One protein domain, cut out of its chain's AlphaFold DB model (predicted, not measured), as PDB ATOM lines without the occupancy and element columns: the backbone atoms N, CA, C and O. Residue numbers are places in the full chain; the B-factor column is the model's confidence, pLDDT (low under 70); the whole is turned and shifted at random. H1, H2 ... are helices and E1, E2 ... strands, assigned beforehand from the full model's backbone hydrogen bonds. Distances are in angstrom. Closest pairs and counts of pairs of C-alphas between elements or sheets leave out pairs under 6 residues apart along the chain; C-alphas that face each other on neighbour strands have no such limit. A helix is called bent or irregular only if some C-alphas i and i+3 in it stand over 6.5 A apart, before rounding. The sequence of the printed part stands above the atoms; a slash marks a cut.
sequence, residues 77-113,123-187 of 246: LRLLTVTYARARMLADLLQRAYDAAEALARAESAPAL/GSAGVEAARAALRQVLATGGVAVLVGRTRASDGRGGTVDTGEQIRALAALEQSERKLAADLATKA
ATOM      1  N   LEU A  77      51.747 -22.877 -22.038       91.94
ATOM      2  CA  LEU A  77      51.852 -22.441 -20.647       91.94
ATOM      3  C   LEU A  77      52.941 -21.388 -20.454       91.94
ATOM      4  O   LEU A  77      52.702 -20.402 -19.766       91.94
ATOM      5  N   ARG A  78      54.092 -21.531 -21.121       91.06
ATOM      6  CA  ARG A  78      55.128 -20.486 -21.122       91.06
ATOM      7  C   ARG A  78      54.594 -19.176 -21.708       91.06
ATOM      8  O   ARG A  78      54.818 -18.117 -21.128       91.06
ATOM      9  N   LEU A  79      53.849 -19.253 -22.815       93.19
ATOM     10  CA  LEU A  79      53.150 -18.101 -23.390       93.19
ATOM     11  C   LEU A  79      52.188 -17.469 -22.385       93.19
ATOM     12  O   LEU A  79      52.253 -16.265 -22.172       93.19
ATOM     13  N   LEU A  80      51.339 -18.269 -21.736       94.12
ATOM     14  CA  LEU A  80      50.408 -17.790 -20.716       94.12
ATOM     15  C   LEU A  80      51.139 -17.044 -19.589       94.12
ATOM     16  O   LEU A  80      50.714 -15.950 -19.225       94.12
ATOM     17  N   THR A  81      52.246 -17.590 -19.077       89.88
ATOM     18  CA  THR A  81      53.057 -16.946 -18.033       89.88
ATOM     19  C   THR A  81      53.600 -15.592 -18.489       89.88
ATOM     20  O   THR A  81      53.468 -14.605 -17.765       89.88
ATOM     21  N   VAL A  82      54.168 -15.517 -19.697       93.38
ATOM     22  CA  VAL A  82      54.704 -14.259 -20.246       93.38
ATOM     23  C   VAL A  82      53.588 -13.241 -20.485       93.38
ATOM     24  O   VAL A  82      53.724 -12.082 -20.096       93.38
ATOM     25  N   THR A  83      52.467 -13.656 -21.076       93.44
ATOM     26  CA  THR A  83      51.303 -12.789 -21.314       93.44
ATOM     27  C   THR A  83      50.729 -12.260 -20.003       93.44
ATOM     28  O   THR A  83      50.446 -11.070 -19.891       93.44
ATOM     29  N   TYR A  84      50.616 -13.102 -18.973       92.44
ATOM     30  CA  TYR A  84      50.167 -12.676 -17.649       92.44
ATOM     31  C   TYR A  84      51.130 -11.666 -17.011       92.44
ATOM     32  O   TYR A  84      50.692 -10.632 -16.505       92.44
ATOM     33  N   ALA A  85      52.441 -11.915 -17.086       88.19
ATOM     34  CA  ALA A  85      53.449 -10.983 -16.584       88.19
ATOM     35  C   ALA A  85      53.373  -9.620 -17.295       88.19
ATOM     36  O   ALA A  85      53.438  -8.576 -16.641       88.19
ATOM     37  N   ARG A  86      53.167  -9.616 -18.620       91.81
ATOM     38  CA  ARG A  86      52.953  -8.393 -19.410       91.81
ATOM     39  C   ARG A  86      51.670  -7.672 -19.000       91.81
ATOM     40  O   ARG A  86      51.719  -6.470 -18.762       91.81
ATOM     41  N   ALA A  87      50.554  -8.385 -18.848       92.81
ATOM     42  CA  ALA A  87      49.295  -7.798 -18.392       92.81
ATOM     43  C   ALA A  87      49.437  -7.143 -17.006       92.81
ATOM     44  O   ALA A  87      48.970  -6.024 -16.811       92.81
ATOM     45  N   ARG A  88      50.139  -7.792 -16.063       91.00
ATOM     46  CA  ARG A  88      50.394  -7.224 -14.730       91.00
ATOM     47  C   ARG A  88      51.243  -5.957 -14.799       91.00
ATOM     48  O   ARG A  88      50.885  -4.955 -14.199       91.00
ATOM     49  N   MET A  89      52.328  -5.986 -15.573       90.56
ATOM     50  CA  MET A  89      53.170  -4.807 -15.791       90.56
ATOM     51  C   MET A  89      52.361  -3.632 -16.363       90.56
ATOM     52  O   MET A  89      52.506  -2.505 -15.897       90.56
ATOM     53  N   LEU A  90      51.502  -3.884 -17.357       89.81
ATOM     54  CA  LEU A  90      50.657  -2.848 -17.957       89.81
ATOM     55  C   LEU A  90      49.628  -2.298 -16.962       89.81
ATOM     56  O   LEU A  90      49.414  -1.088 -16.934       89.81
ATOM     57  N   ALA A  91      49.040  -3.153 -16.123       91.31
ATOM     58  CA  ALA A  91      48.143  -2.729 -15.052       91.31
ATOM     59  C   ALA A  91      48.862  -1.824 -14.034       91.31
ATOM     60  O   ALA A  91      48.338  -0.767 -13.684       91.31
ATOM     61  N   ASP A  92      50.084  -2.184 -13.628       90.56
ATOM     62  CA  ASP A  92      50.901  -1.374 -12.716       90.56
ATOM     63  C   ASP A  92      51.236  -0.001 -13.329       90.56
ATOM     64  O   ASP A  92      51.175   1.024 -12.649       90.56
ATOM     65  N   LEU A  93      51.573   0.045 -14.625       88.31
ATOM     66  CA  LEU A  93      51.821   1.302 -15.340       88.31
ATOM     67  C   LEU A  93      50.557   2.159 -15.445       88.31
ATOM     68  O   LEU A  93      50.630   3.372 -15.251       88.31
ATOM     69  N   LEU A  94      49.404   1.546 -15.725       89.69
ATOM     70  CA  LEU A  94      48.127   2.248 -15.803       89.69
ATOM     71  C   LEU A  94      47.745   2.862 -14.451       89.69
ATOM     72  O   LEU A  94      47.329   4.018 -14.417       89.69
ATOM     73  N   GLN A  95      47.955   2.132 -13.352       91.12
ATOM     74  CA  GLN A  95      47.727   2.649 -12.002       91.12
ATOM     75  C   GLN A  95      48.617   3.865 -11.718       91.12
ATOM     76  O   GLN A  95      48.116   4.920 -11.346       91.12
ATOM     77  N   ARG A  96      49.924   3.769 -11.991       87.88
ATOM     78  CA  ARG A  96      50.852   4.899 -11.796       87.88
ATOM     79  C   ARG A  96      50.487   6.111 -12.654       87.88
ATOM     80  O   ARG A  96      50.645   7.244 -12.208       87.88
ATOM     81  N   ALA A  97      50.025   5.888 -13.886       85.31
ATOM     82  CA  ALA A  97      49.573   6.963 -14.763       85.31
ATOM     83  C   ALA A  97      48.317   7.649 -14.209       85.31
ATOM     84  O   ALA A  97      48.231   8.875 -14.257       85.31
ATOM     85  N   TYR A  98      47.375   6.873 -13.666       88.25
ATOM     86  CA  TYR A  98      46.180   7.394 -13.008       88.25
ATOM     87  C   TYR A  98      46.541   8.236 -11.778       88.25
ATOM     88  O   TYR A  98      46.130   9.392 -11.696       88.25
ATOM     89  N   ASP A  99      47.386   7.711 -10.888       85.94
ATOM     90  CA  ASP A  99      47.812   8.410  -9.669       85.94
ATOM     91  C   ASP A  99      48.534   9.731  -9.997       85.94
ATOM     92  O   ASP A  99      48.290  10.765  -9.369       85.94
ATOM     93  N   ALA A 100      49.398   9.725 -11.020       81.44
ATOM     94  CA  ALA A 100      50.092  10.925 -11.489       81.44
ATOM     95  C   ALA A 100      49.128  11.956 -12.100       81.44
ATOM     96  O   ALA A 100      49.285  13.157 -11.871       81.44
ATOM     97  N   ALA A 101      48.119  11.506 -12.854       79.44
ATOM     98  CA  ALA A 101      47.092  12.382 -13.411       79.44
ATOM     99  C   ALA A 101      46.215  13.004 -12.312       79.44
ATOM    100  O   ALA A 101      45.905  14.191 -12.374       79.44
ATOM    101  N   GLU A 102      45.865  12.240 -11.276       83.12
ATOM    102  CA  GLU A 102      45.122  12.745 -10.120       83.12
ATOM    103  C   GLU A 102      45.951  13.740  -9.295       83.12
ATOM    104  O   GLU A 102      45.436  14.763  -8.839       83.12
ATOM    105  N   ALA A 103      47.250  13.483  -9.114       77.56
ATOM    106  CA  ALA A 103      48.163  14.433  -8.482       77.56
ATOM    107  C   ALA A 103      48.255  15.749  -9.272       77.56
ATOM    108  O   ALA A 103      48.180  16.822  -8.676       77.56
ATOM    109  N   LEU A 104      48.343  15.669 -10.604       79.19
ATOM    110  CA  LEU A 104      48.344  16.841 -11.478       79.19
ATOM    111  C   LEU A 104      47.033  17.629 -11.366       79.19
ATOM    112  O   LEU A 104      47.068  18.835 -11.150       79.19
ATOM    113  N   ALA A 105      45.887  16.946 -11.440       77.00
ATOM    114  CA  ALA A 105      44.577  17.583 -11.322       77.00
ATOM    115  C   ALA A 105      44.406  18.300  -9.972       77.00
ATOM    116  O   ALA A 105      43.883  19.414  -9.924       77.00
ATOM    117  N   ARG A 106      44.886  17.694  -8.875       81.19
ATOM    118  CA  ARG A 106      44.897  18.328  -7.547       81.19
ATOM    119  C   ARG A 106      45.809  19.549  -7.493       81.19
ATOM    120  O   ARG A 106      45.405  20.558  -6.926       81.19
ATOM    121  N   ALA A 107      47.001  19.471  -8.083       78.56
ATOM    122  CA  ALA A 107      47.938  20.591  -8.129       78.56
ATOM    123  C   ALA A 107      47.398  21.771  -8.960       78.56
ATOM    124  O   ALA A 107      47.592  22.917  -8.576       78.56
ATOM    125  N   GLU A 108      46.684  21.502 -10.058       78.06
ATOM    126  CA  GLU A 108      46.058  22.533 -10.903       78.06
ATOM    127  C   GLU A 108      44.782  23.127 -10.284       78.06
ATOM    128  O   GLU A 108      44.477  24.296 -10.509       78.06
ATOM    129  N   SER A 109      44.038  22.338  -9.501       77.31
ATOM    130  CA  SER A 109      42.798  22.779  -8.841       77.31
ATOM    131  C   SER A 109      43.028  23.441  -7.483       77.31
ATOM    132  O   SER A 109      42.078  23.963  -6.897       77.31
ATOM    133  N   ALA A 110      44.252  23.386  -6.947       77.69
ATOM    134  CA  ALA A 110      44.588  24.064  -5.708       77.69
ATOM    135  C   ALA A 110      44.342  25.569  -5.912       77.69
ATOM    136  O   ALA A 110      44.958  26.154  -6.808       77.69
ATOM    137  N   PRO A 111      43.425  26.200  -5.149       67.06
ATOM    138  CA  PRO A 111      43.190  27.628  -5.283       67.06
ATOM    139  C   PRO A 111      44.530  28.327  -5.097       67.06
ATOM    140  O   PRO A 111      45.250  28.021  -4.143       67.06
ATOM    141  N   ALA A 112      44.873  29.233  -6.017       60.22
ATOM    142  CA  ALA A 112      45.937  30.185  -5.764       60.22
ATOM    143  C   ALA A 112      45.558  30.849  -4.442       60.22
ATOM    144  O   ALA A 112      44.553  31.553  -4.379       60.22
ATOM    145  N   LEU A 113      46.256  30.500  -3.362       55.91
ATOM    146  CA  LEU A 113      46.061  31.133  -2.072       55.91
ATOM    147  C   LEU A 113      46.424  32.598  -2.301       55.91
ATOM    148  O   LEU A 113      47.596  32.960  -2.343       55.91
ATOM    149  N   GLY A 123      53.836  26.264  -5.732       64.75
ATOM    150  CA  GLY A 123      52.730  25.680  -6.515       64.75
ATOM    151  C   GLY A 123      53.162  25.106  -7.876       64.75
ATOM    152  O   GLY A 123      52.674  24.064  -8.314       64.75
ATOM    153  N   SER A 124      54.135  25.742  -8.536       75.56
ATOM    154  CA  SER A 124      54.674  25.290  -9.827       75.56
ATOM    155  C   SER A 124      55.545  24.033  -9.711       75.56
ATOM    156  O   SER A 124      55.575  23.229 -10.646       75.56
ATOM    157  N   ALA A 125      56.202  23.820  -8.565       82.38
ATOM    158  CA  ALA A 125      57.042  22.649  -8.324       82.38
ATOM    159  C   ALA A 125      56.205  21.361  -8.273       82.38
ATOM    160  O   ALA A 125      56.572  20.362  -8.895       82.38
ATOM    161  N   GLY A 126      55.037  21.400  -7.618       78.62
ATOM    162  CA  GLY A 126      54.105  20.268  -7.567       78.62
ATOM    163  C   GLY A 126      53.552  19.878  -8.944       78.62
ATOM    164  O   GLY A 126      53.526  18.695  -9.294       78.62
ATOM    165  N   VAL A 127      53.179  20.868  -9.761       77.19
ATOM    166  CA  VAL A 127      52.692  20.652 -11.135       77.19
ATOM    167  C   VAL A 127      53.783  20.043 -12.023       77.19
ATOM    168  O   VAL A 127      53.533  19.059 -12.724       77.19
ATOM    169  N   GLU A 128      55.008  20.578 -11.986       83.50
ATOM    170  CA  GLU A 128      56.109  20.046 -12.797       83.50
ATOM    171  C   GLU A 128      56.561  18.652 -12.343       83.50
ATOM    172  O   GLU A 128      56.843  17.802 -13.195       83.50
ATOM    173  N   ALA A 129      56.545  18.363 -11.037       82.00
ATOM    174  CA  ALA A 129      56.810  17.025 -10.515       82.00
ATOM    175  C   ALA A 129      55.765  16.004 -11.001       82.00
ATOM    176  O   ALA A 129      56.132  14.936 -11.498       82.00
ATOM    177  N   ALA A 130      54.471  16.342 -10.946       77.31
ATOM    178  CA  ALA A 130      53.399  15.471 -11.435       77.31
ATOM    179  C   ALA A 130      53.494  15.235 -12.956       77.31
ATOM    180  O   ALA A 130      53.386  14.098 -13.425       77.31
ATOM    181  N   ARG A 131      53.795  16.282 -13.738       83.69
ATOM    182  CA  ARG A 131      54.053  16.161 -15.186       83.69
ATOM    183  C   ARG A 131      55.275  15.299 -15.482       83.69
ATOM    184  O   ARG A 131      55.245  14.494 -16.413       83.69
ATOM    185  N   ALA A 132      56.359  15.457 -14.725       85.31
ATOM    186  CA  ALA A 132      57.558  14.638 -14.867       85.31
ATOM    187  C   ALA A 132      57.272  13.159 -14.566       85.31
ATOM    188  O   ALA A 132      57.656  12.306 -15.366       85.31
ATOM    189  N   ALA A 133      56.531  12.866 -13.494       82.12
ATOM    190  CA  ALA A 133      56.117  11.509 -13.144       82.12
ATOM    191  C   ALA A 133      55.259  10.871 -14.250       82.12
ATOM    192  O   ALA A 133      55.547   9.759 -14.694       82.12
ATOM    193  N   LEU A 134      54.263  11.596 -14.772       81.50
ATOM    194  CA  LEU A 134      53.428  11.111 -15.873       81.50
ATOM    195  C   LEU A 134      54.262  10.833 -17.136       81.50
ATOM    196  O   LEU A 134      54.133   9.771 -17.746       81.50
ATOM    197  N   ARG A 135      55.178  11.742 -17.499       84.75
ATOM    198  CA  ARG A 135      56.115  11.542 -18.620       84.75
ATOM    199  C   ARG A 135      56.997  10.309 -18.416       84.75
ATOM    200  O   ARG A 135      57.203   9.558 -19.365       84.75
ATOM    201  N   GLN A 136      57.492  10.080 -17.201       86.12
ATOM    202  CA  GLN A 136      58.325   8.921 -16.876       86.12
ATOM    203  C   GLN A 136      57.553   7.604 -17.025       86.12
ATOM    204  O   GLN A 136      58.065   6.663 -17.635       86.12
ATOM    205  N   VAL A 137      56.319   7.533 -16.514       84.31
ATOM    206  CA  VAL A 137      55.463   6.342 -16.649       84.31
ATOM    207  C   VAL A 137      55.219   6.027 -18.122       84.31
ATOM    208  O   VAL A 137      55.435   4.896 -18.553       84.31
ATOM    209  N   LEU A 138      54.859   7.039 -18.912       80.88
ATOM    210  CA  LEU A 138      54.571   6.881 -20.340       80.88
ATOM    211  C   LEU A 138      55.827   6.539 -21.161       80.88
ATOM    212  O   LEU A 138      55.730   5.852 -22.175       80.88
ATOM    213  N   ALA A 139      57.011   6.958 -20.708       83.00
ATOM    214  CA  ALA A 139      58.291   6.599 -21.317       83.00
ATOM    215  C   ALA A 139      58.801   5.195 -20.925       83.00
ATOM    216  O   ALA A 139      59.718   4.678 -21.566       83.00
ATOM    217  N   THR A 140      58.232   4.560 -19.896       82.69
ATOM    218  CA  THR A 140      58.707   3.266 -19.390       82.69
ATOM    219  C   THR A 140      58.278   2.111 -20.303       82.69
ATOM    220  O   THR A 140      57.155   2.061 -20.800       82.69
ATOM    221  N   GLY A 141      59.178   1.145 -20.520       64.44
ATOM    222  CA  GLY A 141      58.835  -0.150 -21.124       64.44
ATOM    223  C   GLY A 141      58.504  -0.122 -22.620       64.44
ATOM    224  O   GLY A 141      57.840  -1.032 -23.106       64.44
ATOM    225  N   GLY A 142      58.924   0.914 -23.355       65.62
ATOM    226  CA  GLY A 142      58.627   1.041 -24.788       65.62
ATOM    227  C   GLY A 142      57.159   1.365 -25.096       65.62
ATOM    228  O   GLY A 142      56.785   1.419 -26.266       65.62
ATOM    229  N   VAL A 143      56.332   1.638 -24.077       67.75
ATOM    230  CA  VAL A 143      54.922   2.030 -24.240       67.75
ATOM    231  C   VAL A 143      54.808   3.294 -25.095       67.75
ATOM    232  O   VAL A 143      53.993   3.325 -26.010       67.75
ATOM    233  N   ALA A 144      55.697   4.274 -24.904       66.88
ATOM    234  CA  ALA A 144      55.788   5.469 -25.751       66.88
ATOM    235  C   ALA A 144      56.016   5.182 -27.249       66.88
ATOM    236  O   ALA A 144      55.734   6.044 -28.076       66.88
ATOM    237  N   VAL A 145      56.556   4.009 -27.603       65.81
ATOM    238  CA  VAL A 145      56.785   3.600 -29.000       65.81
ATOM    239  C   VAL A 145      55.555   2.892 -29.574       65.81
ATOM    240  O   VAL A 145      55.274   3.013 -30.762       65.81
ATOM    241  N   LEU A 146      54.812   2.165 -28.736       64.06
ATOM    242  CA  LEU A 146      53.606   1.428 -29.136       64.06
ATOM    243  C   LEU A 146      52.354   2.308 -29.161       64.06
ATOM    244  O   LEU A 146      51.403   2.026 -29.886       64.06
ATOM    245  N   VAL A 147      52.357   3.373 -28.367       67.62
ATOM    246  CA  VAL A 147      51.245   4.299 -28.225       67.62
ATOM    247  C   VAL A 147      51.599   5.593 -28.949       67.62
ATOM    248  O   VAL A 147      52.356   6.423 -28.447       67.62
ATOM    249  N   GLY A 148      51.072   5.746 -30.165       63.69
ATOM    250  CA  GLY A 148      51.275   6.950 -30.966       63.69
ATOM    251  C   GLY A 148      50.817   8.212 -30.230       63.69
ATOM    252  O   GLY A 148      49.829   8.199 -29.496       63.69
ATOM    253  N   ARG A 149      51.532   9.324 -30.436       68.62
ATOM    254  CA  ARG A 149      51.097  10.636 -29.945       68.62
ATOM    255  C   ARG A 149      50.105  11.227 -30.932       68.62
ATOM    256  O   ARG A 149      50.495  11.624 -32.029       68.62
ATOM    257  N   THR A 150      48.845  11.315 -30.539       67.88
ATOM    258  CA  THR A 150      47.898  12.198 -31.211       67.88
ATOM    259  C   THR A 150      48.067  13.607 -30.675       67.88
ATOM    260  O   THR A 150      48.138  13.850 -29.469       67.88
ATOM    261  N   ARG A 151      48.205  14.541 -31.612       72.50
ATOM    262  CA  ARG A 151      48.363  15.964 -31.340       72.50
ATOM    263  C   ARG A 151      47.143  16.687 -31.870       72.50
ATOM    264  O   ARG A 151      46.818  16.541 -33.047       72.50
ATOM    265  N   ALA A 152      46.508  17.482 -31.024       73.06
ATOM    266  CA  ALA A 152      45.541  18.473 -31.469       73.06
ATOM    267  C   ALA A 152      46.252  19.816 -31.663       73.06
ATOM    268  O   ALA A 152      47.163  20.157 -30.905       73.06
ATOM    269  N   SER A 153      45.843  20.580 -32.677       76.62
ATOM    270  CA  SER A 153      46.267  21.974 -32.800       76.62
ATOM    271  C   SER A 153      45.482  22.831 -31.806       76.62
ATOM    272  O   SER A 153      44.265  22.689 -31.705       76.62
ATOM    273  N   ASP A 154      46.162  23.730 -31.099       79.94
ATOM    274  CA  ASP A 154      45.548  24.664 -30.143       79.94
ATOM    275  C   ASP A 154      44.916  25.908 -30.805       79.94
ATOM    276  O   ASP A 154      44.510  26.849 -30.122       79.94
ATOM    277  N   GLY A 155      44.856  25.950 -32.141       75.50
ATOM    278  CA  GLY A 155      44.345  27.090 -32.907       75.50
ATOM    279  C   GLY A 155      45.279  28.308 -32.949       75.50
ATOM    280  O   GLY A 155      45.021  29.233 -33.715       75.50
ATOM    281  N   ARG A 156      46.389  28.307 -32.195       80.00
ATOM    282  CA  ARG A 156      47.451  29.333 -32.212       80.00
ATOM    283  C   ARG A 156      48.731  28.846 -32.899       80.00
ATOM    284  O   ARG A 156      49.755  29.522 -32.855       80.00
ATOM    285  N   GLY A 157      48.668  27.681 -33.541       79.88
ATOM    286  CA  GLY A 157      49.805  27.040 -34.201       79.88
ATOM    287  C   GLY A 157      50.639  26.144 -33.280       79.88
ATOM    288  O   GLY A 157      51.588  25.523 -33.753       79.88
ATOM    289  N   GLY A 158      50.279  26.024 -31.999       78.50
ATOM    290  CA  GLY A 158      50.840  25.030 -31.094       78.50
ATOM    291  C   GLY A 158      50.175  23.664 -31.271       78.50
ATOM    292  O   GLY A 158      49.051  23.538 -31.771       78.50
ATOM    293  N   THR A 159      50.886  22.614 -30.867       74.44
ATOM    294  CA  THR A 159      50.353  21.249 -30.796       74.44
ATOM    295  C   THR A 159      50.344  20.776 -29.354       74.44
ATOM    296  O   THR A 159      51.397  20.773 -28.714       74.44
ATOM    297  N   VAL A 160      49.188  20.332 -28.870       72.25
ATOM    298  CA  VAL A 160      49.024  19.746 -27.536       72.25
ATOM    299  C   VAL A 160      48.833  18.242 -27.693       72.25
ATOM    300  O   VAL A 160      48.024  17.798 -28.511       72.25
ATOM    301  N   ASP A 161      49.588  17.453 -26.928       71.00
ATOM    302  CA  ASP A 161      49.389  16.004 -26.867       71.00
ATOM    303  C   ASP A 161      48.022  15.739 -26.210       71.00
ATOM    304  O   ASP A 161      47.800  16.043 -25.037       71.00
ATOM    305  N   THR A 162      47.077  15.193 -26.974       64.69
ATOM    306  CA  THR A 162      45.772  14.792 -26.443       64.69
ATOM    307  C   THR A 162      45.949  13.498 -25.654       64.69
ATOM    308  O   THR A 162      46.628  12.591 -26.127       64.69
ATOM    309  N   GLY A 163      45.364  13.393 -24.454       69.06
ATOM    310  CA  GLY A 163      45.527  12.290 -23.480       69.06
ATOM    311  C   GLY A 163      45.099  10.876 -23.924       69.06
ATOM    312  O   GLY A 163      44.747  10.035 -23.099       69.06
ATOM    313  N   GLU A 164      45.129  10.580 -25.220       78.69
ATOM    314  CA  GLU A 164      44.852   9.285 -25.833       78.69
ATOM    315  C   GLU A 164      45.838   8.197 -25.391       78.69
ATOM    316  O   GLU A 164      45.509   7.015 -25.440       78.69
ATOM    317  N   GLN A 165      47.005   8.582 -24.862       79.88
ATOM    318  CA  GLN A 165      48.022   7.628 -24.431       79.88
ATOM    319  C   GLN A 165      47.534   6.705 -23.305       79.88
ATOM    320  O   GLN A 165      47.782   5.502 -23.338       79.88
ATOM    321  N   ILE A 166      46.771   7.244 -22.348       81.81
ATOM    322  CA  ILE A 166      46.188   6.455 -21.251       81.81
ATOM    323  C   ILE A 166      45.121   5.496 -21.793       81.81
ATOM    324  O   ILE A 166      45.060   4.340 -21.381       81.81
ATOM    325  N   ARG A 167      44.309   5.938 -22.765       85.00
ATOM    326  CA  ARG A 167      43.287   5.085 -23.401       85.00
ATOM    327  C   ARG A 167      43.920   3.942 -24.187       85.00
ATOM    328  O   ARG A 167      43.459   2.811 -24.089       85.00
ATOM    329  N   ALA A 168      44.980   4.225 -24.936       86.31
ATOM    330  CA  ALA A 168      45.721   3.213 -25.676       86.31
ATOM    331  C   ALA A 168      46.432   2.222 -24.740       86.31
ATOM    332  O   ALA A 168      46.377   1.019 -24.987       86.31
ATOM    333  N   LEU A 169      47.023   2.698 -23.635       87.19
ATOM    334  CA  LEU A 169      47.593   1.832 -22.599       87.19
ATOM    335  C   LEU A 169      46.523   0.916 -21.986       87.19
ATOM    336  O   LEU A 169      46.742  -0.288 -21.890       87.19
ATOM    337  N   ALA A 170      45.352   1.458 -21.644       91.44
ATOM    338  CA  ALA A 170      44.229   0.674 -21.132       91.44
ATOM    339  C   ALA A 170      43.717  -0.361 -22.154       91.44
ATOM    340  O   ALA A 170      43.429  -1.499 -21.791       91.44
ATOM    341  N   ALA A 171      43.644  -0.007 -23.441       91.81
ATOM    342  CA  ALA A 171      43.254  -0.938 -24.499       91.81
ATOM    343  C   ALA A 171      44.276  -2.076 -24.677       91.81
ATOM    344  O   ALA A 171      43.892  -3.239 -24.833       91.81
ATOM    345  N   LEU A 172      45.574  -1.758 -24.620       91.44
ATOM    346  CA  LEU A 172      46.646  -2.751 -24.683       91.44
ATOM    347  C   LEU A 172      46.578  -3.702 -23.483       91.44
ATOM    348  O   LEU A 172      46.590  -4.918 -23.661       91.44
ATOM    349  N   GLU A 173      46.430  -3.156 -22.279       94.75
ATOM    350  CA  GLU A 173      46.257  -3.905 -21.033       94.75
ATOM    351  C   GLU A 173      45.076  -4.884 -21.117       94.75
ATOM    352  O   GLU A 173      45.238  -6.089 -20.891       94.75
ATOM    353  N   GLN A 174      43.918  -4.396 -21.571       96.25
ATOM    354  CA  GLN A 174      42.723  -5.213 -21.753       96.25
ATOM    355  C   GLN A 174      42.950  -6.333 -22.779       96.25
ATOM    356  O   GLN A 174      42.483  -7.462 -22.587       96.25
ATOM    357  N   SER A 175      43.669  -6.044 -23.870       95.25
ATOM    358  CA  SER A 175      43.980  -7.031 -24.907       95.25
ATOM    359  C   SER A 175      44.871  -8.162 -24.381       95.25
ATOM    360  O   SER A 175      44.586  -9.333 -24.644       95.25
ATOM    361  N   GLU A 176      45.875  -7.840 -23.559       95.38
ATOM    362  CA  GLU A 176      46.772  -8.821 -22.941       95.38
ATOM    363  C   GLU A 176      46.032  -9.667 -21.894       95.38
ATOM    364  O   GLU A 176      46.175 -10.891 -21.882       95.38
ATOM    365  N   ARG A 177      45.150  -9.067 -21.073       96.38
ATOM    366  CA  ARG A 177      44.283  -9.833 -20.153       96.38
ATOM    367  C   ARG A 177      43.370 -10.800 -20.893       96.38
ATOM    368  O   ARG A 177      43.230 -11.954 -20.485       96.38
ATOM    369  N   LYS A 178      42.748 -10.347 -21.984       97.50
ATOM    370  CA  LYS A 178      41.875 -11.190 -22.809       97.50
ATOM    371  C   LYS A 178      42.654 -12.351 -23.422       97.50
ATOM    372  O   LYS A 178      42.163 -13.478 -23.409       97.50
ATOM    373  N   LEU A 179      43.863 -12.090 -23.919       96.06
ATOM    374  CA  LEU A 179      44.745 -13.128 -24.439       96.06
ATOM    375  C   LEU A 179      45.123 -14.136 -23.344       96.06
ATOM    376  O   LEU A 179      45.004 -15.337 -23.569       96.06
ATOM    377  N   ALA A 180      45.505 -13.679 -22.147       94.94
ATOM    378  CA  ALA A 180      45.812 -14.564 -21.021       94.94
ATOM    379  C   ALA A 180      44.611 -15.448 -20.637       94.94
ATOM    380  O   ALA A 180      44.761 -16.659 -20.472       94.94
ATOM    381  N   ALA A 181      43.405 -14.877 -20.559       96.12
ATOM    382  CA  ALA A 181      42.183 -15.621 -20.254       96.12
ATOM    383  C   ALA A 181      41.839 -16.673 -21.328       96.12
ATOM    384  O   ALA A 181      41.429 -17.791 -20.999       96.12
ATOM    385  N   ASP A 182      42.037 -16.349 -22.609       96.81
ATOM    386  CA  ASP A 182      41.848 -17.287 -23.723       96.81
ATOM    387  C   ASP A 182      42.861 -18.443 -23.664       96.81
ATOM    388  O   ASP A 182      42.480 -19.615 -23.733       96.81
ATOM    389  N   LEU A 183      44.146 -18.136 -23.451       95.12
ATOM    390  CA  LEU A 183      45.205 -19.138 -23.296       95.12
ATOM    391  C   LEU A 183      44.942 -20.062 -22.097       95.12
ATOM    392  O   LEU A 183      45.057 -21.283 -22.228       95.12
ATOM    393  N   ALA A 184      44.525 -19.506 -20.956       94.06
ATOM    394  CA  ALA A 184      44.163 -20.277 -19.769       94.06
ATOM    395  C   ALA A 184      42.961 -21.199 -20.033       94.06
ATOM    396  O   ALA A 184      43.003 -22.387 -19.709       94.06
ATOM    397  N   THR A 185      41.919 -20.692 -20.699       95.50
ATOM    398  CA  THR A 185      40.733 -21.479 -21.072       95.50
ATOM    399  C   THR A 185      41.105 -22.652 -21.981       95.50
ATOM    400  O   THR A 185      40.684 -23.788 -21.746       95.50
ATOM    401  N   LYS A 186      41.952 -22.411 -22.989       95.38
ATOM    402  CA  LYS A 186      42.486 -23.457 -23.876       95.38
ATOM    403  C   LYS A 186      43.307 -24.491 -23.105       95.38
ATOM    404  O   LYS A 186      43.161 -25.688 -23.358       95.38
ATOM    405  N   ALA A 187      44.125 -24.055 -22.146       93.81
ATOM    406  CA  ALA A 187      44.937 -24.941 -21.318       93.81
ATOM    407  C   ALA A 187      44.087 -25.861 -20.428       93.81
ATOM    408  O   ALA A 187      44.334 -27.072 -20.382       93.81
TER     409      ALA A 187
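What this domain is: This is residues 77 to 113 and 123 to 187 of the 246 residues of an uncharacterized protein of Frankia inefficax (strain DSM 45817 / CECT 9037 / EuI1c) (UniProt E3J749). One long helix, H1, makes most of the length, and two shorter helices run back along it, H2 beside its later part and H3 beside its earlier part. Between H2 and H3 the chain makes a small two-strand hairpin, E1 and E2, that lies off to one side, apart from H1. The printed part has 102 residues, in the order H1, H2, E1, E2, H3, and is mostly helix; the sheet E1 - E2 is antiparallel. The whole is loose, with a radius of gyration of the C-alphas of 17.0 A, and elongated, spanning 58 by 31 by 18 A.

Where its parts are: H1, residues 77 to 109, begins at C-alpha 77 (51.852, -22.441, -20.647) and is 47.6 A long. H2, residues 123 to 146, is 33.2 A long and irregular: C-alphas 138 and 141 are 8.3 A apart, with a kink of 80 degrees near residue 140. E1 is residues 151 to 153 and E2 residues 159 to 161. H3, residues 164 to 187, is 34.5 A long and ends at C-alpha 187 (44.937, -24.941, -21.318).

How they stand to each other: H1, H2 and H3 form a bundle, helices that run along one another. H1 touches H2 with residues 93 to 108 alone, opposite ways at a shallow tilt of 22 degrees; the closest C-alphas, of Leu 104 and Ala 130, are 5.2 A apart. H1 touches H3, opposite ways at a shallow tilt of 26 degrees; the closest C-alphas, of Ala 87 and Glu 176, are 5.3 A apart. H2 and H3 are close but not clearly touching. In the hairpin, N 152 and O 160 are 3.0 A apart, within hydrogen-bond range. Every O i to N i+4 pair is within range in H1 and H3, and 14 of 20 in H2.

The domain as a whole: The C-alphas farthest apart, of Leu 113 and Ala 187, are 59.3 A apart. Residues 114 to 122 are not printed; the gap is 9.7 A. The printed whole links are tight. Residues 111 to 113, 123, 141 to 150 and 162 to 163 have pLDDT under 70.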